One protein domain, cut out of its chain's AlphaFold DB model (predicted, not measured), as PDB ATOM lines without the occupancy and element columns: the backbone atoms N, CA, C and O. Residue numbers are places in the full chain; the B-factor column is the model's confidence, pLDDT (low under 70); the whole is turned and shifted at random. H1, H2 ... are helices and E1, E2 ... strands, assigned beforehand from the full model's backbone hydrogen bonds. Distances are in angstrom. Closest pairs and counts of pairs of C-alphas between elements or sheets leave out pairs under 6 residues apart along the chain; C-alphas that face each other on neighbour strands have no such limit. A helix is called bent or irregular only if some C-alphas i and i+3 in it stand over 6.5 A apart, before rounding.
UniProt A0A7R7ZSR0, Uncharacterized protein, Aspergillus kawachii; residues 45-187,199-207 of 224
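This is residues 45 to 187 and 199 to 207 of the 224 residues of an uncharacterized protein of Aspergillus kawachii (UniProt A0A7R7ZSR0). One strongly twisted sheet of five strands runs through the domain, with a long, kinked helix, H3, and a shorter one, H5, packed over one and the same face of it and touching each other at a steep tilt. The first helix, H1, lies off the sheet, the short H2 and H4 only graze it, and the unnamed residues 171 to 187 run as a loose arc far from the middle. The printed part has 152 residues, with five named helices and five named strands in the order H1 E1 E2 H2 E3 H3 H4 E4 H5 E5. The sheet is mixed, in the order E1 E3 E2 E4 E5, and the class is mixed, helices and strands. The whole is compact, with a radius of gyration of the C-alphas of 14.7 A, and rounded, with spans of 41 by 37 by 33 A.

In the sheet, E2, residues 67 to 72, and E3, residues 107 to 113, are parallel neighbours, with N 110 and O 69 2.8 A apart, within hydrogen-bond range. On the other side of E2 is E4, residues 151 to 156, also parallel to it, with N 70 and O 153 at 2.9 A. The edge strand E1, residues 55 to 60, is antiparallel to E3, with N 57 and O 111 at 2.8 A. The other edge strand, E5, residues 203 to 205, is antiparallel to E4, with N 156 and O 203 at 2.9 A. From edge to edge the strands' lines turn by 88 degrees. H3, residues 118 to 141, and H5, residues 160 to 170, lie on the same face of the sheet, in two layers, helices on one face of a sheet. Each has a height over the sheet of 9.5 A. H5 runs along the strands, at 1 degree to E4 on the local plane, and its line rises 38 degrees out of that plane, only just short of standing up from the sheet. H3 touches H5 with residues 128 to 136 alone, the closest C-alphas being those of Ala 132 and Val 163, 4.9 A apart; they run the same way at a steep tilt of 46 degrees. H3 is irregular, with C-alphas 122 and 125 8.7 A apart, and has a kink of 96 degrees near residue 125. H4, residues 143 to 146, only just touches H3, with 3 pairs of C-alphas within 8 A, and only at the corner by their link; the closest C-alphas are those of Lys 140 and Arg 146, 5.9 A apart. H4 only grazes the sheet with residues 144 to 145, as does H2, residues 93 to 96, with its residues 94 to 96. E2, H2 and E3 form a strand-helix-strand unit, two parallel neighbour strands with a helix between them in the chain; its crossover is right-handed. E3, H3 with H4, and E4 form a split unit, with E2 between its strands, also right-handed. H1, residues 45 to 51, is not on the sheet and touches no helix. Every O i to N i+4 pair is within hydrogen-bond range in H1 and H5, and 15 of 20 are in H3; H2 and H4 are too short for such a pair.

H1 begins at C-alpha 45, (-31.764, 43.466, 32.042), and is 10.4 A long. E1 measures 15.6 A, E2 16.0 A, E3 19.7 A and E4 16.2 A. H3 spans 29.4 A from C-alpha 118, (-49.112, 42.676, 30.253), and H5 15.5 A. E5 ends at C-alpha 205, (-56.575, 47.891, 53.195).

The C-alphas farthest apart, those of Ser 63 and Thr 122, are 43.1 A apart. The link from E2 to H2, residues 73 to 92, is long. Residues 188 to 198 are cut out between H5 and E5, and C-alphas 187 and 199 are 15.5 A apart across the cut. The mean pLDDT of the printed part is 79.1; it is under 70 at residues 45 to 48, 118 to 126, 172 to 187 and 199 to 207.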
ATOM      1  N   LEU A  45     -32.382  43.535  30.714       49.25
ATOM      2  CA  LEU A  45     -31.764  43.466  32.042       49.25
ATOM      3  C   LEU A  45     -32.064  44.695  32.924       49.25
ATOM      4  O   LEU A  45     -32.240  44.552  34.132       49.25
ATOM      5  N   GLU A  46     -32.149  45.898  32.345       51.31
ATOM      6  CA  GLU A  46     -32.442  47.126  33.105       51.31
ATOM      7  C   GLU A  46     -33.936  47.237  33.439       51.31
ATOM      8  O   GLU A  46     -34.292  47.718  34.519       51.31
ATOM      9  N   SER A  47     -34.822  46.734  32.564       58.97
ATOM     10  CA  SER A  47     -36.270  46.744  32.807       58.97
ATOM     11  C   SER A  47     -36.675  45.834  33.967       58.97
ATOM     12  O   SER A  47     -37.517  46.221  34.782       58.97
ATOM     13  N   GLU A  48     -36.059  44.654  34.076       63.22
ATOM     14  CA  GLU A  48     -36.282  43.739  35.203       63.22
ATOM     15  C   GLU A  48     -35.639  44.273  36.486       63.22
ATOM     16  O   GLU A  48     -36.255  44.250  37.555       63.22
ATOM     17  N   GLY A  49     -34.452  44.882  36.366       79.69
ATOM     18  CA  GLY A  49     -33.813  45.599  37.463       79.69
ATOM     19  C   GLY A  49     -34.718  46.680  38.056       79.69
ATOM     20  O   GLY A  49     -34.794  46.787  39.280       79.69
ATOM     21  N   PHE A  50     -35.444  47.446  37.227       88.44
ATOM     22  CA  PHE A  50     -36.358  48.500  37.682       88.44
ATOM     23  C   PHE A  50     -37.645  47.982  38.339       88.44
ATOM     24  O   PHE A  50     -38.083  48.539  39.349       88.44
ATOM     25  N   LYS A  51     -38.238  46.899  37.821       90.81
ATOM     26  CA  LYS A  51     -39.426  46.273  38.431       90.81
ATOM     27  C   LYS A  51     -39.190  45.912  39.893       90.81
ATOM     28  O   LYS A  51     -40.072  46.141  40.720       90.81
ATOM     29  N   GLY A  52     -37.980  45.462  40.206       93.75
ATOM     30  CA  GLY A  52     -37.606  45.012  41.534       93.75
ATOM     31  C   GLY A  52     -37.808  43.508  41.712       93.75
ATOM     32  O   GLY A  52     -38.354  42.838  40.835       93.75
ATOM     33  N   PRO A  53     -37.318  42.964  42.833       95.31
ATOM     34  CA  PRO A  53     -37.294  41.527  43.073       95.31
ATOM     35  C   PRO A  53     -38.694  40.925  43.274       95.31
ATOM     36  O   PRO A  53     -39.622  41.598  43.726       95.31
ATOM     37  N   LEU A  54     -38.822  39.634  42.959       95.06
ATOM     38  CA  LEU A  54     -40.000  38.824  43.282       95.06
ATOM     39  C   LEU A  54     -39.990  38.407  44.764       95.06
ATOM     40  O   LEU A  54     -38.955  38.466  45.431       95.06
ATOM     41  N   GLY A  55     -41.140  37.956  45.262       96.25
ATOM     42  CA  GLY A  55     -41.310  37.523  46.648       96.25
ATOM     43  C   GLY A  55     -41.458  38.688  47.625       96.25
ATOM     44  O   GLY A  55     -41.643  39.839  47.218       96.25
ATOM     45  N   LEU A  56     -41.421  38.375  48.920       97.50
ATOM     46  CA  LEU A  56     -41.573  39.345  50.004       97.50
ATOM     47  C   LEU A  56     -40.218  39.942  50.395       97.50
ATOM     48  O   LEU A  56     -39.262  39.224  50.668       97.50
ATOM     49  N   GLN A  57     -40.138  41.268  50.422       97.06
ATOM     50  CA  GLN A  57     -38.876  41.999  50.482       97.06
ATOM     51  C   GLN A  57     -38.932  43.040  51.584       97.06
ATOM     52  O   GLN A  57     -39.758  43.951  51.538       97.06
ATOM     53  N   LEU A  58     -38.054  42.905  52.576       97.00
ATOM     54  CA  LEU A  58     -37.941  43.838  53.691       97.00
ATOM     55  C   LEU A  58     -37.299  45.149  53.216       97.00
ATOM     56  O   LEU A  58     -36.179  45.153  52.711       97.00
ATOM     57  N   LEU A  59     -38.007  46.264  53.394       96.06
ATOM     58  CA  LEU A  59     -37.526  47.604  53.044       96.06
ATOM     59  C   LEU A  59     -36.996  48.357  54.261       96.06
ATOM     60  O   LEU A  59     -36.006  49.078  54.160       96.06
ATOM     61  N   ARG A  60     -37.667  48.186  55.402       95.00
ATOM     62  CA  ARG A  60     -37.343  48.837  56.671       95.00
ATOM     63  C   ARG A  60     -37.716  47.918  57.819       95.00
ATOM     64  O   ARG A  60     -38.850  47.446  57.865       95.00
ATOM     65  N   THR A  61     -36.798  47.734  58.761       94.06
ATOM     66  CA  THR A  61     -37.057  47.049  60.032       94.06
ATOM     67  C   THR A  61     -36.959  48.010  61.208       94.06
ATOM     68  O   THR A  61     -36.318  49.054  61.114       94.06
ATOM     69  N   VAL A  62     -37.603  47.637  62.309       93.06
ATOM     70  CA  VAL A  62     -37.589  48.338  63.594       93.06
ATOM     71  C   VAL A  62     -37.579  47.305  64.717       93.06
ATOM     72  O   VAL A  62     -38.025  46.179  64.507       93.06
ATOM     73  N   SER A  63     -37.069  47.664  65.897       90.06
ATOM     74  CA  SER A  63     -36.910  46.719  67.015       90.06
ATOM     75  C   SER A  63     -38.241  46.196  67.560       90.06
ATOM     76  O   SER A  63     -38.359  45.020  67.885       90.06
ATOM     77  N   GLU A  64     -39.246  47.066  67.640       90.69
ATOM     78  CA  GLU A  64     -40.556  46.772  68.224       90.69
ATOM     79  C   GLU A  64     -41.660  47.271  67.286       90.69
ATOM     80  O   GLU A  64     -42.270  48.319  67.535       90.69
ATOM     81  N   PRO A  65     -41.887  46.587  66.152       93.38
ATOM     82  CA  PRO A  65     -42.928  46.992  65.229       93.38
ATOM     83  C   PRO A  65     -44.297  46.793  65.879       93.38
ATOM     84  O   PRO A  65     -44.568  45.761  66.492       93.38
ATOM     85  N   LEU A  66     -45.182  47.770  65.700       91.50
ATOM     86  CA  LEU A  66     -46.602  47.640  66.044       91.50
ATOM     87  C   LEU A  66     -47.439  47.254  64.822       91.50
ATOM     88  O   LEU A  66     -48.522  46.677  64.958       91.50
ATOM     89  N   VAL A  67     -46.941  47.576  63.626       91.06
ATOM     90  CA  VAL A  67     -47.639  47.372  62.357       91.06
ATOM     91  C   VAL A  67     -46.651  46.934  61.277       91.06
ATOM     92  O   VAL A  67     -45.537  47.450  61.192       91.06
ATOM     93  N   ASP A  68     -47.092  46.002  60.440       93.38
ATOM     94  CA  ASP A  68     -46.434  45.571  59.215       93.38
ATOM     95  C   ASP A  68     -47.164  46.128  58.001       93.38
ATOM     96  O   ASP A  68     -48.347  45.854  57.803       93.38
ATOM     97  N   PHE A  69     -46.454  46.882  57.169       94.94
ATOM     98  CA  PHE A  69     -46.949  47.318  55.868       94.94
ATOM     99  C   PHE A  69     -46.422  46.388  54.787       94.94
ATOM    100  O   PHE A  69     -45.215  46.183  54.688       94.94
ATOM    101  N   ILE A  70     -47.312  45.866  53.944       96.12
ATOM    102  CA  ILE A  70     -46.928  45.113  52.747       96.12
ATOM    103  C   ILE A  70     -47.481  45.810  51.509       96.12
ATOM    104  O   ILE A  70     -48.691  45.853  51.287       96.12
ATOM    105  N   PHE A  71     -46.570  46.321  50.686       95.88
ATOM    106  CA  PHE A  71     -46.863  46.981  49.420       95.88
ATOM    107  C   PHE A  71     -46.982  45.969  48.269       95.88
ATOM    108  O   PHE A  71     -46.016  45.287  47.934       95.88
ATOM    109  N   ILE A  72     -48.150  45.892  47.632       95.25
ATOM    110  CA  ILE A  72     -48.506  44.907  46.601       95.25
ATOM    111  C   ILE A  72     -48.776  45.626  45.276       95.25
ATOM    112  O   ILE A  72     -49.743  46.381  45.135       95.25
ATOM    113  N   HIS A  73     -47.923  45.392  44.282       93.12
ATOM    114  CA  HIS A  73     -48.059  46.055  42.987       93.12
ATOM    115  C   HIS A  73     -49.218  45.505  42.138       93.12
ATOM    116  O   HIS A  73     -49.827  44.490  42.471       93.12
ATOM    117  N   GLY A  74     -49.514  46.183  41.024       88.50
ATOM    118  CA  GLY A  74     -50.512  45.772  40.030       88.50
ATOM    119  C   GLY A  74     -49.904  45.331  38.693       88.50
ATOM    120  O   GLY A  74     -48.688  45.156  38.573       88.50
ATOM    121  N   LEU A  75     -50.760  45.183  37.676       88.62
ATOM    122  CA  LEU A  75     -50.384  44.761  36.322       88.62
ATOM    123  C   LEU A  75     -49.350  45.706  35.680       88.62
ATOM    124  O   LEU A  75     -49.445  46.926  35.804       88.62
ATOM    125  N   GLY A  76     -48.347  45.142  35.007       86.31
ATOM    126  CA  GLY A  76     -47.226  45.850  34.378       86.31
ATOM    127  C   GLY A  76     -46.229  46.491  35.346       86.31
ATOM    128  O   GLY A  76     -45.288  47.166  34.907       86.31
ATOM    129  N   GLY A  77     -46.470  46.329  36.646       89.62
ATOM    130  CA  GLY A  77     -45.677  46.882  37.729       89.62
ATOM    131  C   GLY A  77     -44.543  45.968  38.178       89.62
ATOM    132  O   GLY A  77     -44.071  45.104  37.445       89.62
ATOM    133  N   GLY A  78     -44.112  46.205  39.408       92.50
ATOM    134  CA  GLY A  78     -43.140  45.400  40.136       92.50
ATOM    135  C   GLY A  78     -43.035  45.900  41.576       92.50
ATOM    136  O   GLY A  78     -43.519  46.998  41.880       92.50
ATOM    137  N   SER A  79     -42.416  45.110  42.457       95.06
ATOM    138  CA  SER A  79     -42.262  45.411  43.894       95.06
ATOM    139  C   SER A  79     -41.615  46.770  44.179       95.06
ATOM    140  O   SER A  79     -41.907  47.387  45.205       95.06
ATOM    141  N   ARG A  80     -40.789  47.271  43.253       94.69
ATOM    142  CA  ARG A  80     -40.212  48.619  43.288       94.69
ATOM    143  C   ARG A  80     -40.891  49.579  42.317       94.69
ATOM    144  O   ARG A  80     -41.320  50.657  42.727       94.69
ATOM    145  N   LYS A  81     -41.027  49.182  41.046       92.56
ATOM    146  CA  LYS A  81     -41.506  50.055  39.954       92.56
ATOM    147  C   LYS A  81     -42.839  50.734  40.252       92.56
ATOM    148  O   LYS A  81     -42.998  51.903  39.931       92.56
ATOM    149  N   THR A  82     -43.802  50.025  40.837       92.38
ATOM    150  CA  THR A  82     -45.135  50.602  41.094       92.38
ATOM    151  C   THR A  82     -45.111  51.736  42.108       92.38
ATOM    152  O   THR A  82     -45.953  52.622  42.044       92.38
ATOM    153  N   TRP A  83     -44.128  51.727  43.000       93.38
ATOM    154  CA  TRP A  83     -44.003  52.686  44.089       93.38
ATOM    155  C   TRP A  83     -42.811  53.618  43.877       93.38
ATOM    156  O   TRP A  83     -42.226  54.109  44.836       93.38
ATOM    157  N   SER A  84     -42.404  53.803  42.621       88.12
ATOM    158  CA  SER A  84     -41.294  54.673  42.259       88.12
ATOM    159  C   SER A  84     -41.710  55.625  41.150       88.12
ATOM    160  O   SER A  84     -42.321  55.206  40.169       88.12
ATOM    161  N   LYS A  85     -41.339  56.902  41.273       83.56
ATOM    162  CA  LYS A  85     -41.567  57.906  40.217       83.56
ATOM    163  C   LYS A  85     -40.733  57.624  38.961       83.56
ATOM    164  O   LYS A  85     -41.149  57.929  37.849       83.56
ATOM    165  N   SER A  86     -39.550  57.043  39.140       86.75
ATOM    166  CA  SER A  86     -38.588  56.762  38.070       86.75
ATOM    167  C   SER A  86     -37.678  55.582  38.447       86.75
ATOM    168  O   SER A  86     -37.737  55.145  39.598       86.75
ATOM    169  N   PRO A  87     -36.784  55.132  37.547       88.94
ATOM    170  CA  PRO A  87     -35.739  54.150  37.852       88.94
ATOM    171  C   PRO A  87     -34.759  54.515  38.965       88.94
ATOM    172  O   PRO A  87     -34.159  53.605  39.542       88.94
ATOM    173  N   ASP A  88     -34.615  55.804  39.272       87.62
ATOM    174  CA  ASP A  88     -33.785  56.280  40.375       87.62
ATOM    175  C   ASP A  88     -34.228  55.651  41.717       87.62
ATOM    176  O   ASP A  88     -35.394  55.806  42.104       87.62
ATOM    177  N   PRO A  89     -33.327  54.957  42.443       88.81
ATOM    178  CA  PRO A  89     -33.614  54.399  43.760       88.81
ATOM    179  C   PRO A  89     -34.170  55.408  44.773       88.81
ATOM    180  O   PRO A  89     -35.021  55.016  45.568       88.81
ATOM    181  N   TYR A  90     -33.767  56.684  44.720       87.25
ATOM    182  CA  TYR A  90     -34.247  57.731  45.637       87.25
ATOM    183  C   TYR A  90     -35.738  58.035  45.480       87.25
ATOM    184  O   TYR A  90     -36.377  58.556  46.393       87.25
ATOM    185  N   HIS A  91     -36.311  57.681  44.330       86.50
ATOM    186  CA  HIS A  91     -37.730  57.851  44.061       86.50
ATOM    187  C   HIS A  91     -38.587  56.682  44.564       86.50
ATOM    188  O   HIS A  91     -39.805  56.719  44.374       86.50
ATOM    189  N   TYR A  92     -38.002  55.656  45.197       91.19
ATOM    190  CA  TYR A  92     -38.738  54.536  45.786       91.19
ATOM    191  C   TYR A  92     -39.310  54.903  47.162       91.19
ATOM    192  O   TYR A  92     -38.792  54.526  48.217       91.19
ATOM    193  N   TRP A  93     -40.410  55.652  47.146       89.56
ATOM    194  CA  TRP A  93     -40.937  56.349  48.320       89.56
ATOM    195  C   TRP A  93     -41.272  55.468  49.545       89.56
ATOM    196  O   TRP A  93     -41.074  55.969  50.655       89.56
ATOM    197  N   PRO A  94     -41.701  54.182  49.444       90.81
ATOM    198  CA  PRO A  94     -41.939  53.363  50.637       90.81
ATOM    199  C   PRO A  94     -40.664  53.108  51.443       90.81
ATOM    200  O   PRO A  94     -40.709  52.991  52.667       90.81
ATOM    201  N   LYS A  95     -39.524  53.007  50.752       92.06
ATOM    202  CA  LYS A  95     -38.223  52.811  51.385       92.06
ATOM    203  C   LYS A  95     -37.561  54.134  51.720       92.06
ATOM    204  O   LYS A  95     -36.979  54.241  52.789       92.06
ATOM    205  N   GLU A  96     -37.630  55.116  50.834       88.88
ATOM    206  CA  GLU A  96     -36.807  56.315  50.965       88.88
ATOM    207  C   GLU A  96     -37.485  57.414  51.780       88.88
ATOM    208  O   GLU A  96     -36.798  58.120  52.503       88.88
ATOM    209  N   TRP A  97     -38.811  57.566  51.717       85.62
ATOM    210  CA  TRP A  97     -39.505  58.685  52.373       85.62
ATOM    211  C   TRP A  97     -40.387  58.214  53.526       85.62
ATOM    212  O   TRP A  97     -40.241  58.690  54.647       85.62
ATOM    213  N   LEU A  98     -41.246  57.218  53.288       86.12
ATOM    214  CA  LEU A  98     -42.152  56.689  54.313       86.12
ATOM    215  C   LEU A  98     -41.389  56.114  55.513       86.12
ATOM    216  O   LEU A  98     -41.819  56.252  56.651       86.12
ATOM    217  N   SER A  99     -40.239  55.483  55.270       87.38
ATOM    218  CA  SER A  99     -39.404  54.915  56.333       87.38
ATOM    219  C   SER A  99     -38.767  55.967  57.254       87.38
ATOM    220  O   SER A  99     -38.335  55.623  58.362       87.38
ATOM    221  N   GLN A 100     -38.683  57.215  56.787       86.19
ATOM    222  CA  GLN A 100     -38.091  58.346  57.497       86.19
ATOM    223  C   GLN A 100     -39.149  59.205  58.200       86.19
ATOM    224  O   GLN A 100     -38.792  60.044  59.026       86.19
ATOM    225  N   ASP A 101     -40.432  59.007  57.891       84.75
ATOM    226  CA  ASP A 101     -41.517  59.755  58.510       84.75
ATOM    227  C   ASP A 101     -41.665  59.351  59.996       84.75
ATOM    228  O   ASP A 101     -41.869  58.167  60.295       84.75
ATOM    229  N   PRO A 102     -41.565  60.308  60.944       86.38
ATOM    230  CA  PRO A 102     -41.696  60.032  62.372       86.38
ATOM    231  C   PRO A 102     -43.033  59.401  62.775       86.38
ATOM    232  O   PRO A 102     -43.075  58.681  63.767       86.38
ATOM    233  N   GLU A 103     -44.121  59.630  62.029       87.12
ATOM    234  CA  GLU A 103     -45.424  59.010  62.322       87.12
ATOM    235  C   GLU A 103     -45.425  57.492  62.062       87.12
ATOM    236  O   GLU A 103     -46.291  56.769  62.560       87.12
ATOM    237  N   PHE A 104     -44.438  56.994  61.311       88.12
ATOM    238  CA  PHE A 104     -44.270  55.585  60.959       88.12
ATOM    239  C   PHE A 104     -43.056  54.954  61.662       88.12
ATOM    240  O   PHE A 104     -42.575  53.891  61.259       88.12
ATOM    241  N   ASP A 105     -42.567  55.555  62.752       90.06
ATOM    242  CA  ASP A 105     -41.396  55.094  63.503       90.06
ATOM    243  C   ASP A 105     -41.525  53.648  64.020       90.06
ATOM    244  O   ASP A 105     -40.530  52.928  64.035       90.06
ATOM    245  N   LYS A 106     -42.741  53.184  64.330       92.81
ATOM    246  CA  LYS A 106     -43.068  51.810  64.763       92.81
ATOM    247  C   LYS A 106     -43.590  50.893  63.649       92.81
ATOM    248  O   LYS A 106     -44.194  49.856  63.941       92.81
ATOM    249  N   VAL A 107     -43.378  51.246  62.381       92.25
ATOM    250  CA  VAL A 107     -43.827  50.449  61.230       92.25
ATOM    251  C   VAL A 107     -42.661  49.722  60.570       92.25
ATOM    252  O   VAL A 107     -41.653  50.329  60.198       92.25
ATOM    253  N   ARG A 108     -42.820  48.409  60.388       95.88
ATOM    254  CA  ARG A 108     -41.945  47.585  59.549       95.88
ATOM    255  C   ARG A 108     -42.545  47.500  58.151       95.88
ATOM    256  O   ARG A 108     -43.754  47.341  57.995       95.88
ATOM    257  N   ILE A 109     -41.710  47.669  57.131       96.25
ATOM    258  CA  ILE A 109     -42.170  47.887  55.756       96.25
ATOM    259  C   ILE A 109     -41.623  46.792  54.852       96.25
ATOM    260  O   ILE A 109     -40.414  46.556  54.811       96.25
ATOM    261  N   TYR A 110     -42.518  46.193  54.075       97.88
ATOM    262  CA  TYR A 110     -42.228  45.216  53.043       97.88
ATOM    263  C   TYR A 110     -42.817  45.632  51.698       97.88
ATOM    264  O   TYR A 110     -43.831  46.325  51.625       97.88
ATOM    265  N   SER A 111     -42.238  45.116  50.620       97.06
ATOM    266  CA  SER A 111     -42.889  45.049  49.310       97.06
ATOM    267  C   SER A 111     -42.996  43.604  48.844       97.06
ATOM    268  O   SER A 111     -42.168  42.769  49.199       97.06
ATOM    269  N   PHE A 112     -44.027  43.300  48.064       97.44
ATOM    270  CA  PHE A 112     -44.232  41.986  47.474       97.44
ATOM    271  C   PHE A 112     -44.228  42.079  45.951       97.44
ATOM    272  O   PHE A 112     -44.974  42.875  45.370       97.44
ATOM    273  N   GLY A 113     -43.380  41.271  45.316       95.25
ATOM    274  CA  GLY A 113     -43.243  41.184  43.864       95.25
ATOM    275  C   GLY A 113     -43.769  39.869  43.301       95.25
ATOM    276  O   GLY A 113     -43.420  38.796  43.787       95.25
ATOM    277  N   TYR A 114     -44.544  39.947  42.227       94.06
ATOM    278  CA  TYR A 114     -44.996  38.797  41.447       94.06
ATOM    279  C   TYR A 114     -44.946  39.119  39.945       94.06
ATOM    280  O   TYR A 114     -44.881  40.280  39.540       94.06
ATOM    281  N   LYS A 115     -44.937  38.093  39.088       91.00
ATOM    282  CA  LYS A 115     -44.899  38.300  37.632       91.00
ATOM    283  C   LYS A 115     -46.240  38.857  37.169       91.00
ATOM    284  O   LYS A 115     -47.265  38.212  37.327       91.00
ATOM    285  N   ALA A 116     -46.239  40.081  36.656       85.56
ATOM    286  CA  ALA A 116     -47.459  40.790  36.281       85.56
ATOM    287  C   ALA A 116     -47.356  41.377  34.873       85.56
ATOM    288  O   ALA A 116     -47.818  42.490  34.625       85.56
ATOM    289  N   ASP A 117     -46.695  40.675  33.956       84.94
ATOM    290  CA  ASP A 117     -46.480  41.175  32.606       84.94
ATOM    291  C   ASP A 117     -47.797  41.315  31.836       84.94
ATOM    292  O   ASP A 117     -48.709  40.495  31.939       84.94
ATOM    293  N   TRP A 118     -47.900  42.374  31.028       69.81
ATOM    294  CA  TRP A 118     -49.112  42.676  30.253       69.81
ATOM    295  C   TRP A 118     -49.505  41.546  29.292       69.81
ATOM    296  O   TRP A 118     -50.690  41.382  29.000       69.81
ATOM    297  N   ALA A 119     -48.529  40.759  28.835       66.44
ATOM    298  CA  ALA A 119     -48.746  39.605  27.969       66.44
ATOM    299  C   ALA A 119     -49.526  38.467  28.658       66.44
ATOM    300  O   ALA A 119     -50.168  37.674  27.978       66.44
ATOM    301  N   GLU A 120     -49.538  38.412  29.994       63.81
ATOM    302  CA  GLU A 120     -50.186  37.347  30.777       63.81
ATOM    303  C   GLU A 120     -51.636  37.689  31.182       63.81
ATOM    304  O   GLU A 120     -52.276  36.962  31.944       63.81
ATOM    305  N   LYS A 121     -52.199  38.791  30.658       57.28
ATOM    306  CA  LYS A 121     -53.526  39.318  31.035       57.28
ATOM    307  C   LYS A 121     -54.684  38.329  30.809       57.28
ATOM    308  O   LYS A 121     -55.715  38.442  31.471       57.28
ATOM    309  N   THR A 122     -54.542  37.368  29.899       55.12
ATOM    310  CA  THR A 122     -55.593  36.393  29.556       55.12
ATOM    311  C   THR A 122     -55.764  35.271  30.588       55.12
ATOM    312  O   THR A 122     -56.829  34.662  30.624       55.12
ATOM    313  N   ALA A 123     -54.795  35.045  31.485       60.22
ATOM    314  CA  ALA A 123     -54.844  34.018  32.541       60.22
ATOM    315  C   ALA A 123     -55.256  34.570  33.931       60.22
ATOM    316  O   ALA A 123     -54.982  33.976  34.974       60.22
ATOM    317  N   SER A 124     -55.918  35.733  33.954       61.44
ATOM    318  CA  SER A 124     -55.980  36.658  35.098       61.44
ATOM    319  C   SER A 124     -56.478  36.091  36.436       61.44
ATOM    320  O   SER A 124     -55.937  36.474  37.467       61.44
ATOM    321  N   ILE A 125     -57.466  35.191  36.471       60.72
ATOM    322  CA  ILE A 125     -58.033  34.704  37.748       60.72
ATOM    323  C   ILE A 125     -57.145  33.642  38.406       60.72
ATOM    324  O   ILE A 125     -56.905  33.719  39.612       60.72
ATOM    325  N   LEU A 126     -56.653  32.673  37.626       60.56
ATOM    326  CA  LEU A 126     -55.761  31.624  38.135       60.56
ATOM    327  C   LEU A 126     -54.468  32.254  38.670       60.56
ATOM    328  O   LEU A 126     -54.063  31.974  39.795       60.56
ATOM    329  N   ASN A 127     -53.933  33.239  37.948       82.44
ATOM    330  CA  ASN A 127     -52.730  33.956  38.357       82.44
ATOM    331  C   ASN A 127     -52.926  34.738  39.671       82.44
ATOM    332  O   ASN A 127     -52.067  34.682  40.547       82.44
ATOM    333  N   ILE A 128     -54.063  35.426  39.868       89.00
ATOM    334  CA  ILE A 128     -54.341  36.156  41.125       89.00
ATOM    335  C   ILE A 128     -54.361  35.210  42.328       89.00
ATOM    336  O   ILE A 128     -53.852  35.560  43.395       89.00
ATOM    337  N   HIS A 129     -54.965  34.030  42.167       90.44
ATOM    338  CA  HIS A 129     -55.014  33.028  43.224       90.44
ATOM    339  C   HIS A 129     -53.607  32.579  43.630       90.44
ATOM    340  O   HIS A 129     -53.283  32.571  44.819       90.44
ATOM    341  N   ASP A 130     -52.760  32.282  42.651       91.62
ATOM    342  CA  ASP A 130     -51.400  31.808  42.892       91.62
ATOM    343  C   ASP A 130     -50.512  32.899  43.501       91.62
ATOM    344  O   ASP A 130     -49.758  32.633  44.438       91.62
ATOM    345  N   PHE A 131     -50.660  34.156  43.066       93.69
ATOM    346  CA  PHE A 131     -49.971  35.290  43.692       93.69
ATOM    347  C   PHE A 131     -50.391  35.482  45.149       93.69
ATOM    348  O   PHE A 131     -49.550  35.767  46.001       93.69
ATOM    349  N   ALA A 132     -51.677  35.292  45.456       93.75
ATOM    350  CA  ALA A 132     -52.176  35.380  46.821       93.75
ATOM    351  C   ALA A 132     -51.650  34.235  47.694       93.75
ATOM    352  O   ALA A 132     -51.225  34.478  48.821       93.75
ATOM    353  N   LEU A 133     -51.621  33.001  47.182       94.06
ATOM    354  CA  LEU A 133     -51.026  31.875  47.902       94.06
ATOM    355  C   LEU A 133     -49.527  32.068  48.135       94.06
ATOM    356  O   LEU A 133     -49.047  31.781  49.229       94.06
ATOM    357  N   SER A 134     -48.804  32.592  47.142       95.38
ATOM    358  CA  SER A 134     -47.387  32.926  47.274       95.38
ATOM    359  C   SER A 134     -47.167  33.969  48.373       95.38
ATOM    360  O   SER A 134     -46.405  33.707  49.301       95.38
ATOM    361  N   LEU A 135     -47.894  35.092  48.347       95.62
ATOM    362  CA  LEU A 135     -47.806  36.114  49.393       95.62
ATOM    363  C   LEU A 135     -48.175  35.556  50.776       95.62
ATOM    364  O   LEU A 135     -47.477  35.805  51.757       95.62
ATOM    365  N   LEU A 136     -49.252  34.775  50.869       94.31
ATOM    366  CA  LEU A 136     -49.672  34.152  52.121       94.31
ATOM    367  C   LEU A 136     -48.606  33.193  52.671       94.31
ATOM    368  O   LEU A 136     -48.385  33.159  53.881       94.31
ATOM    369  N   GLY A 137     -47.959  32.421  51.795       93.88
ATOM    370  CA  GLY A 137     -46.845  31.544  52.145       93.88
ATOM    371  C   GLY A 137     -45.671  32.331  52.718       93.88
ATOM    372  O   GLY A 137     -45.223  32.031  53.822       93.88
ATOM    373  N   GLU A 138     -45.246  33.391  52.030       95.75
ATOM    374  CA  GLU A 138     -44.178  34.284  52.494       95.75
ATOM    375  C   GLU A 138     -44.505  34.900  53.863       95.75
ATOM    376  O   GLU A 138     -43.688  34.837  54.778       95.75
ATOM    377  N   ILE A 139     -45.725  35.413  54.060       93.50
ATOM    378  CA  ILE A 139     -46.172  35.972  55.349       93.50
ATOM    379  C   ILE A 139     -46.115  34.917  56.465       93.50
ATOM    380  O   ILE A 139     -45.605  35.187  57.551       93.50
ATOM    381  N   LYS A 140     -46.627  33.704  56.214       90.75
ATOM    382  CA  LYS A 140     -46.671  32.616  57.209       90.75
ATOM    383  C   LYS A 140     -45.294  32.025  57.515       90.75
ATOM    384  O   LYS A 140     -45.087  31.479  58.601       90.75
ATOM    385  N   CYS A 141     -44.367  32.079  56.569       92.19
ATOM    386  CA  CYS A 141     -43.018  31.550  56.736       92.19
ATOM    387  C   CYS A 141     -42.037  32.598  57.268       92.19
ATOM    388  O   CYS A 141     -41.031  32.216  57.868       92.19
ATOM    389  N   ASN A 142     -42.341  33.890  57.123       93.12
ATOM    390  CA  ASN A 142     -41.499  34.968  57.615       93.12
ATOM    391  C   ASN A 142     -41.504  35.003  59.162       93.12
ATOM    392  O   ASN A 142     -42.553  35.231  59.773       93.12
ATOM    393  N   PRO A 143     -40.353  34.782  59.828       89.69
ATOM    394  CA  PRO A 143     -40.275  34.741  61.286       89.69
ATOM    395  C   PRO A 143     -40.581  36.086  61.939       89.69
ATOM    396  O   PRO A 143     -41.134  36.097  63.037       89.69
ATOM    397  N   ASP A 144     -40.238  37.184  61.270       90.25
ATOM    398  CA  ASP A 144     -40.400  38.537  61.780       90.25
ATOM    399  C   ASP A 144     -41.880  38.894  61.878       90.25
ATOM    400  O   ASP A 144     -42.265  39.521  62.860       90.25
ATOM    401  N   ILE A 145     -42.697  38.458  60.909       88.38
ATOM    402  CA  ILE A 145     -44.157  38.659  60.883       88.38
ATOM    403  C   ILE A 145     -44.879  37.593  61.716       88.38
ATOM    404  O   ILE A 145     -45.760  37.910  62.505       88.38
ATOM    405  N   ARG A 146     -44.503  36.315  61.584       84.50
ATOM    406  CA  ARG A 146     -45.187  35.210  62.279       84.50
ATOM    407  C   ARG A 146     -45.048  35.284  63.797       84.50
ATOM    408  O   ARG A 146     -45.948  34.852  64.511       84.50
ATOM    409  N   ARG A 147     -43.888  35.719  64.297       79.75
ATOM    410  CA  ARG A 147     -43.604  35.756  65.741       79.75
ATOM    411  C   ARG A 147     -44.018  37.073  66.389       79.75
ATOM    412  O   ARG A 147     -43.954  37.169  67.612       79.75
ATOM    413  N   SER A 148     -44.406  38.076  65.605       78.19
ATOM    414  CA  SER A 148     -44.834  39.367  66.127       78.19
ATOM    415  C   SER A 148     -46.350  39.425  66.300       78.19
ATOM    416  O   SER A 148     -47.108  38.944  65.466       78.19
ATOM    417  N   ASN A 149     -46.806  40.103  67.356       81.25
ATOM    418  CA  ASN A 149     -48.215  40.485  67.532       81.25
ATOM    419  C   ASN A 149     -48.546  41.784  66.766       81.25
ATOM    420  O   ASN A 149     -49.341  42.609  67.218       81.25
ATOM    421  N   THR A 150     -47.880  42.006  65.633       86.69
ATOM    422  CA  THR A 150     -48.050  43.192  64.792       86.69
ATOM    423  C   THR A 150     -49.381  43.143  64.058       86.69
ATOM    424  O   THR A 150     -49.880  42.087  63.672       86.69
ATOM    425  N   LYS A 151     -49.956  44.319  63.810       88.75
ATOM    426  CA  LYS A 151     -51.096  44.442  62.897       88.75
ATOM    427  C   LYS A 151     -50.585  44.387  61.466       88.75
ATOM    428  O   LYS A 151     -49.632  45.085  61.142       88.75
ATOM    429  N   LEU A 152     -51.240  43.621  60.604       88.75
ATOM    430  CA  LEU A 152     -50.897  43.573  59.187       88.75
ATOM    431  C   LEU A 152     -51.755  44.564  58.392       88.75
ATOM    432  O   LEU A 152     -52.980  44.568  58.510       88.75
ATOM    433  N   VAL A 153     -51.111  45.394  57.574       90.44
ATOM    434  CA  VAL A 153     -51.750  46.343  56.654       90.44
ATOM    435  C   VAL A 153     -51.238  46.082  55.243       90.44
ATOM    436  O   VAL A 153     -50.034  46.113  54.981       90.44
ATOM    437  N   LEU A 154     -52.167  45.839  54.320       91.69
ATOM    438  CA  LEU A 154     -51.855  45.602  52.914       91.69
ATOM    439  C   LEU A 154     -52.123  46.884  52.122       91.69
ATOM    440  O   LEU A 154     -53.242  47.401  52.112       91.69
ATOM    441  N   VAL A 155     -51.102  47.397  51.444       91.56
ATOM    442  CA  VAL A 155     -51.204  48.569  50.568       91.56
ATOM    443  C   VAL A 155     -51.093  48.078  49.139       91.56
ATOM    444  O   VAL A 155     -50.065  47.534  48.750       91.56
ATOM    445  N   ALA A 156     -52.149  48.220  48.350       90.50
ATOM    446  CA  ALA A 156     -52.246  47.547  47.065       90.50
ATOM    447  C   ALA A 156     -52.639  48.497  45.933       90.50
ATOM    448  O   ALA A 156     -53.469  49.387  46.101       90.50
ATOM    449  N   HIS A 157     -52.071  48.284  44.746       86.25
ATOM    450  CA  HIS A 157     -52.404  49.062  43.554       86.25
ATOM    451  C   HIS A 157     -53.128  48.204  42.506       86.25
ATOM    452  O   HIS A 157     -52.635  47.147  42.108       86.25
ATOM    453  N   SER A 158     -54.271  48.689  42.003       87.94
ATOM    454  CA  SER A 158     -55.043  48.062  40.916       87.94
ATOM    455  C   SER A 158     -55.262  46.548  41.142       87.94
ATOM    456  O   SER A 158     -55.825  46.164  42.167       87.94
ATOM    457  N   MET A 159     -54.792  45.677  40.235       89.06
ATOM    458  CA  MET A 159     -54.881  44.209  40.347       89.06
ATOM    459  C   MET A 159     -54.303  43.654  41.660       89.06
ATOM    460  O   MET A 159     -54.811  42.656  42.171       89.06
ATOM    461  N   GLY A 160     -53.312  44.323  42.256       89.50
ATOM    462  CA  GLY A 160     -52.772  43.948  43.562       89.50
ATOM    463  C   GLY A 160     -53.829  43.940  44.669       89.50
ATOM    464  O   GLY A 160     -53.714  43.169  45.616       89.50
ATOM    465  N   GLY A 161     -54.898  44.736  44.543       87.44
ATOM    466  CA  GLY A 161     -56.012  44.731  45.495       87.44
ATOM    467  C   GLY A 161     -56.798  43.417  45.486       87.44
ATOM    468  O   GLY A 161     -57.278  42.978  46.530       87.44
ATOM    469  N   LEU A 162     -56.878  42.741  44.334       88.50
ATOM    470  CA  LEU A 162     -57.498  41.416  44.226       88.50
ATOM    471  C   LEU A 162     -56.629  40.344  44.892       88.50
ATOM    472  O   LEU A 162     -57.156  39.480  45.592       88.50
ATOM    473  N   VAL A 163     -55.305  40.445  44.731       91.06
ATOM    474  CA  VAL A 163     -54.332  39.591  45.431       91.06
ATOM    475  C   VAL A 163     -54.473  39.774  46.943       91.06
ATOM    476  O   VAL A 163     -54.676  38.801  47.665       91.06
ATOM    477  N   ALA A 164     -54.466  41.024  47.416       90.19
ATOM    478  CA  ALA A 164     -54.616  41.359  48.830       90.19
ATOM    479  C   ALA A 164     -55.934  40.832  49.419       90.19
ATOM    480  O   ALA A 164     -55.934  40.199  50.471       90.19
ATOM    481  N   LYS A 165     -57.052  41.013  48.704       87.88
ATOM    482  CA  LYS A 165     -58.362  40.485  49.110       87.88
ATOM    483  C   LYS A 165     -58.368  38.959  49.226       87.88
ATOM    484  O   LYS A 165     -59.015  38.405  50.112       87.88
ATOM    485  N   LYS A 166     -57.670  38.258  48.330       89.44
ATOM    486  CA  LYS A 166     -57.610  36.793  48.366       89.44
ATOM    487  C   LYS A 166     -56.743  36.279  49.520       89.44
ATOM    488  O   LYS A 166     -57.108  35.268  50.123       89.44
ATOM    489  N   VAL A 167     -55.649  36.974  49.842       87.44
ATOM    490  CA  VAL A 167     -54.842  36.711  51.048       87.44
ATOM    491  C   VAL A 167     -55.701  36.875  52.293       87.44
ATOM    492  O   VAL A 167     -55.772  35.947  53.091       87.44
ATOM    493  N   ASP A 168     -56.406  38.001  52.397       77.56
ATOM    494  CA  ASP A 168     -57.301  38.316  53.509       77.56
ATOM    495  C   ASP A 168     -58.340  37.207  53.751       77.56
ATOM    496  O   ASP A 168     -58.356  36.589  54.811       77.56
ATOM    497  N   HIS A 169     -59.101  36.825  52.719       77.00
ATOM    498  CA  HIS A 169     -60.069  35.722  52.814       77.00
ATOM    499  C   HIS A 169     -59.456  34.386  53.282       77.00
ATOM    500  O   HIS A 169     -60.173  33.516  53.772       77.00
ATOM    501  N   SER A 170     -58.153  34.187  53.073       78.00
ATOM    502  CA  SER A 170     -57.432  32.953  53.408       78.00
ATOM    503  C   SER A 170     -56.733  33.021  54.776       78.00
ATOM    504  O   SER A 170     -56.214  32.010  55.261       78.00
ATOM    505  N   MET A 171     -56.695  34.197  55.409       73.81
ATOM    506  CA  MET A 171     -56.202  34.400  56.768       73.81
ATOM    507  C   MET A 171     -57.392  34.303  57.729       73.81
ATOM    508  O   MET A 171     -58.268  35.155  57.753       73.81
ATOM    509  N   SER A 172     -57.445  33.241  58.535       55.53
ATOM    510  CA  SER A 172     -58.612  32.902  59.371       55.53
ATOM    511  C   SER A 172     -58.851  33.841  60.574       55.53
ATOM    512  O   SER A 172     -59.528  33.457  61.528       55.53
ATOM    513  N   SER A 173     -58.292  35.053  60.592       49.41
ATOM    514  CA  SER A 173     -58.493  36.026  61.672       49.41
ATOM    515  C   SER A 173     -58.251  37.459  61.175       49.41
ATOM    516  O   SER A 173     -57.137  37.797  60.790       49.41
ATOM    517  N   PHE A 174     -59.292  38.295  61.278       44.66
ATOM    518  CA  PHE A 174     -59.285  39.768  61.232       44.66
ATOM    519  C   PHE A 174     -58.966  40.501  59.920       44.66
ATOM    520  O   PHE A 174     -57.911  41.120  59.838       44.66
ATOM    521  N   VAL A 175     -59.960  40.696  59.042       40.41
ATOM    522  CA  VAL A 175     -60.160  41.984  58.340       40.41
ATOM    523  C   VAL A 175     -61.644  42.121  57.951       40.41
ATOM    524  O   VAL A 175     -62.262  41.171  57.481       40.41
ATOM    525  N   HIS A 176     -62.254  43.294  58.155       33.25
ATOM    526  CA  HIS A 176     -63.537  43.643  57.529       33.25
ATOM    527  C   HIS A 176     -63.367  44.917  56.691       33.25
ATOM    528  O   HIS A 176     -62.802  45.913  57.143       33.25
ATOM    529  N   PHE A 177     -63.857  44.813  55.457       33.59
ATOM    530  CA  PHE A 177     -63.655  45.646  54.268       33.59
ATOM    531  C   PHE A 177     -64.336  47.028  54.330       33.59
ATOM    532  O   PHE A 177     -65.478  47.100  54.775       33.59
ATOM    533  N   TRP A 178     -63.711  48.076  53.763       30.95
ATOM    534  CA  TRP A 178     -64.320  48.950  52.733       30.95
ATOM    535  C   TRP A 178     -63.309  49.957  52.154       30.95
ATOM    536  O   TRP A 178     -62.640  50.661  52.904       30.95
ATOM    537  N   ALA A 179     -63.255  50.071  50.824       33.03
ATOM    538  CA  ALA A 179     -62.609  51.170  50.112       33.03
ATOM    539  C   ALA A 179     -63.637  51.791  49.160       33.03
ATOM    540  O   ALA A 179     -63.931  51.225  48.110       33.03
ATOM    541  N   HIS A 180     -64.182  52.950  49.518       28.92
ATOM    542  CA  HIS A 180     -64.661  53.894  48.518       28.92
ATOM    543  C   HIS A 180     -63.882  55.185  48.699       28.92
ATOM    544  O   HIS A 180     -63.858  55.753  49.787       28.92
ATOM    545  N   HIS A 181     -63.341  55.639  47.575       28.47
ATOM    546  CA  HIS A 181     -62.551  56.845  47.365       28.47
ATOM    547  C   HIS A 181     -61.063  56.725  47.734       28.47
ATOM    548  O   HIS A 181     -60.717  56.192  48.790       28.47
ATOM    549  N   PRO A 182     -60.173  57.201  46.841       33.50
ATOM    550  CA  PRO A 182     -58.740  57.241  47.092       33.50
ATOM    551  C   PRO A 182     -58.480  58.066  48.348       33.50
ATOM    552  O   PRO A 182     -58.810  59.248  48.406       33.50
ATOM    553  N   THR A 183     -57.929  57.433  49.378       34.88
ATOM    554  CA  THR A 183     -57.479  58.149  50.569       34.88
ATOM    555  C   THR A 183     -55.994  58.420  50.383       34.88
ATOM    556  O   THR A 183     -55.170  57.525  50.559       34.88
ATOM    557  N   CYS A 184     -55.644  59.639  49.976       34.94
ATOM    558  CA  CYS A 184     -54.270  60.109  50.105       34.94
ATOM    559  C   CYS A 184     -53.920  60.128  51.598       34.94
ATOM    560  O   CYS A 184     -54.590  60.803  52.382       34.94
ATOM    561  N   ILE A 185     -52.883  59.391  51.998       37.66
ATOM    562  CA  ILE A 185     -52.206  59.666  53.265       37.66
ATOM    563  C   ILE A 185     -51.414  60.949  53.023       37.66
ATOM    564  O   ILE A 185     -50.410  60.931  52.316       37.66
ATOM    565  N   TYR A 186     -51.894  62.063  53.566       35.91
ATOM    566  CA  TYR A 186     -51.103  63.284  53.644       35.91
ATOM    567  C   TYR A 186     -50.297  63.249  54.947       35.91
ATOM    568  O   TYR A 186     -50.907  63.052  56.003       35.91
ATOM    569  N   PRO A 187     -48.967  63.446  54.917       36.44
ATOM    570  CA  PRO A 187     -48.220  63.680  56.141       36.44
ATOM    571  C   PRO A 187     -48.760  64.949  56.807       36.44
ATOM    572  O   PRO A 187     -48.941  65.982  56.162       36.44
ATOM    573  N   SER A 199     -47.343  58.503  42.833       39.03
ATOM    574  CA  SER A 199     -47.761  57.430  41.928       39.03
ATOM    575  C   SER A 199     -49.220  57.056  42.223       39.03
ATOM    576  O   SER A 199     -49.518  56.620  43.332       39.03
ATOM    577  N   ALA A 200     -50.090  57.254  41.228       39.72
ATOM    578  CA  ALA A 200     -51.490  56.829  41.108       39.72
ATOM    579  C   ALA A 200     -52.123  56.091  42.315       39.72
ATOM    580  O   ALA A 200     -51.758  54.957  42.621       39.72
ATOM    581  N   ASN A 201     -53.132  56.731  42.925       40.06
ATOM    582  CA  ASN A 201     -54.160  56.194  43.835       40.06
ATOM    583  C   ASN A 201     -53.915  54.774  44.395       40.06
ATOM    584  O   ASN A 201     -54.469  53.798  43.873       40.06
ATOM    585  N   PRO A 202     -53.137  54.633  45.483       47.59
ATOM    586  CA  PRO A 202     -53.063  53.375  46.212       47.59
ATOM    587  C   PRO A 202     -54.381  53.074  46.933       47.59
ATOM    588  O   PRO A 202     -54.994  53.953  47.539       47.59
ATOM    589  N   TYR A 203     -54.802  51.809  46.918       42.12
ATOM    590  CA  TYR A 203     -55.815  51.315  47.845       42.12
ATOM    591  C   TYR A 203     -55.116  50.885  49.132       42.12
ATOM    592  O   TYR A 203     -54.196  50.067  49.108       42.12
ATOM    593  N   ILE A 204     -55.561  51.415  50.267       49.44
ATOM    594  CA  ILE A 204     -55.062  51.013  51.581       49.44
ATOM    595  C   ILE A 204     -56.109  50.098  52.207       49.44
ATOM    596  O   ILE A 204     -57.250  50.505  52.420       49.44
ATOM    597  N   ILE A 205     -55.728  48.856  52.497       46.19
ATOM    598  CA  ILE A 205     -56.575  47.891  53.195       46.19
ATOM    599  C   ILE A 205     -56.124  47.877  54.659       46.19
ATOM    600  O   ILE A 205     -55.081  47.318  55.001       46.19
ATOM    601  N   LEU A 206     -56.901  48.539  55.521       38.00
ATOM    602  CA  LEU A 206     -56.647  48.623  56.963       38.00
ATOM    603  C   LEU A 206     -57.421  47.537  57.724       38.00
ATOM    604  O   LEU A 206     -58.619  47.356  57.504       38.00
ATOM    605  N   SER A 207     -56.769  46.879  58.686       37.34
ATOM    606  CA  SER A 207     -57.445  45.993  59.643       37.34
ATOM    607  C   SER A 207     -58.116  46.804  60.760       37.34
ATOM    608  O   SER A 207     -57.484  47.632  61.425       37.34
TER     609      SER A 207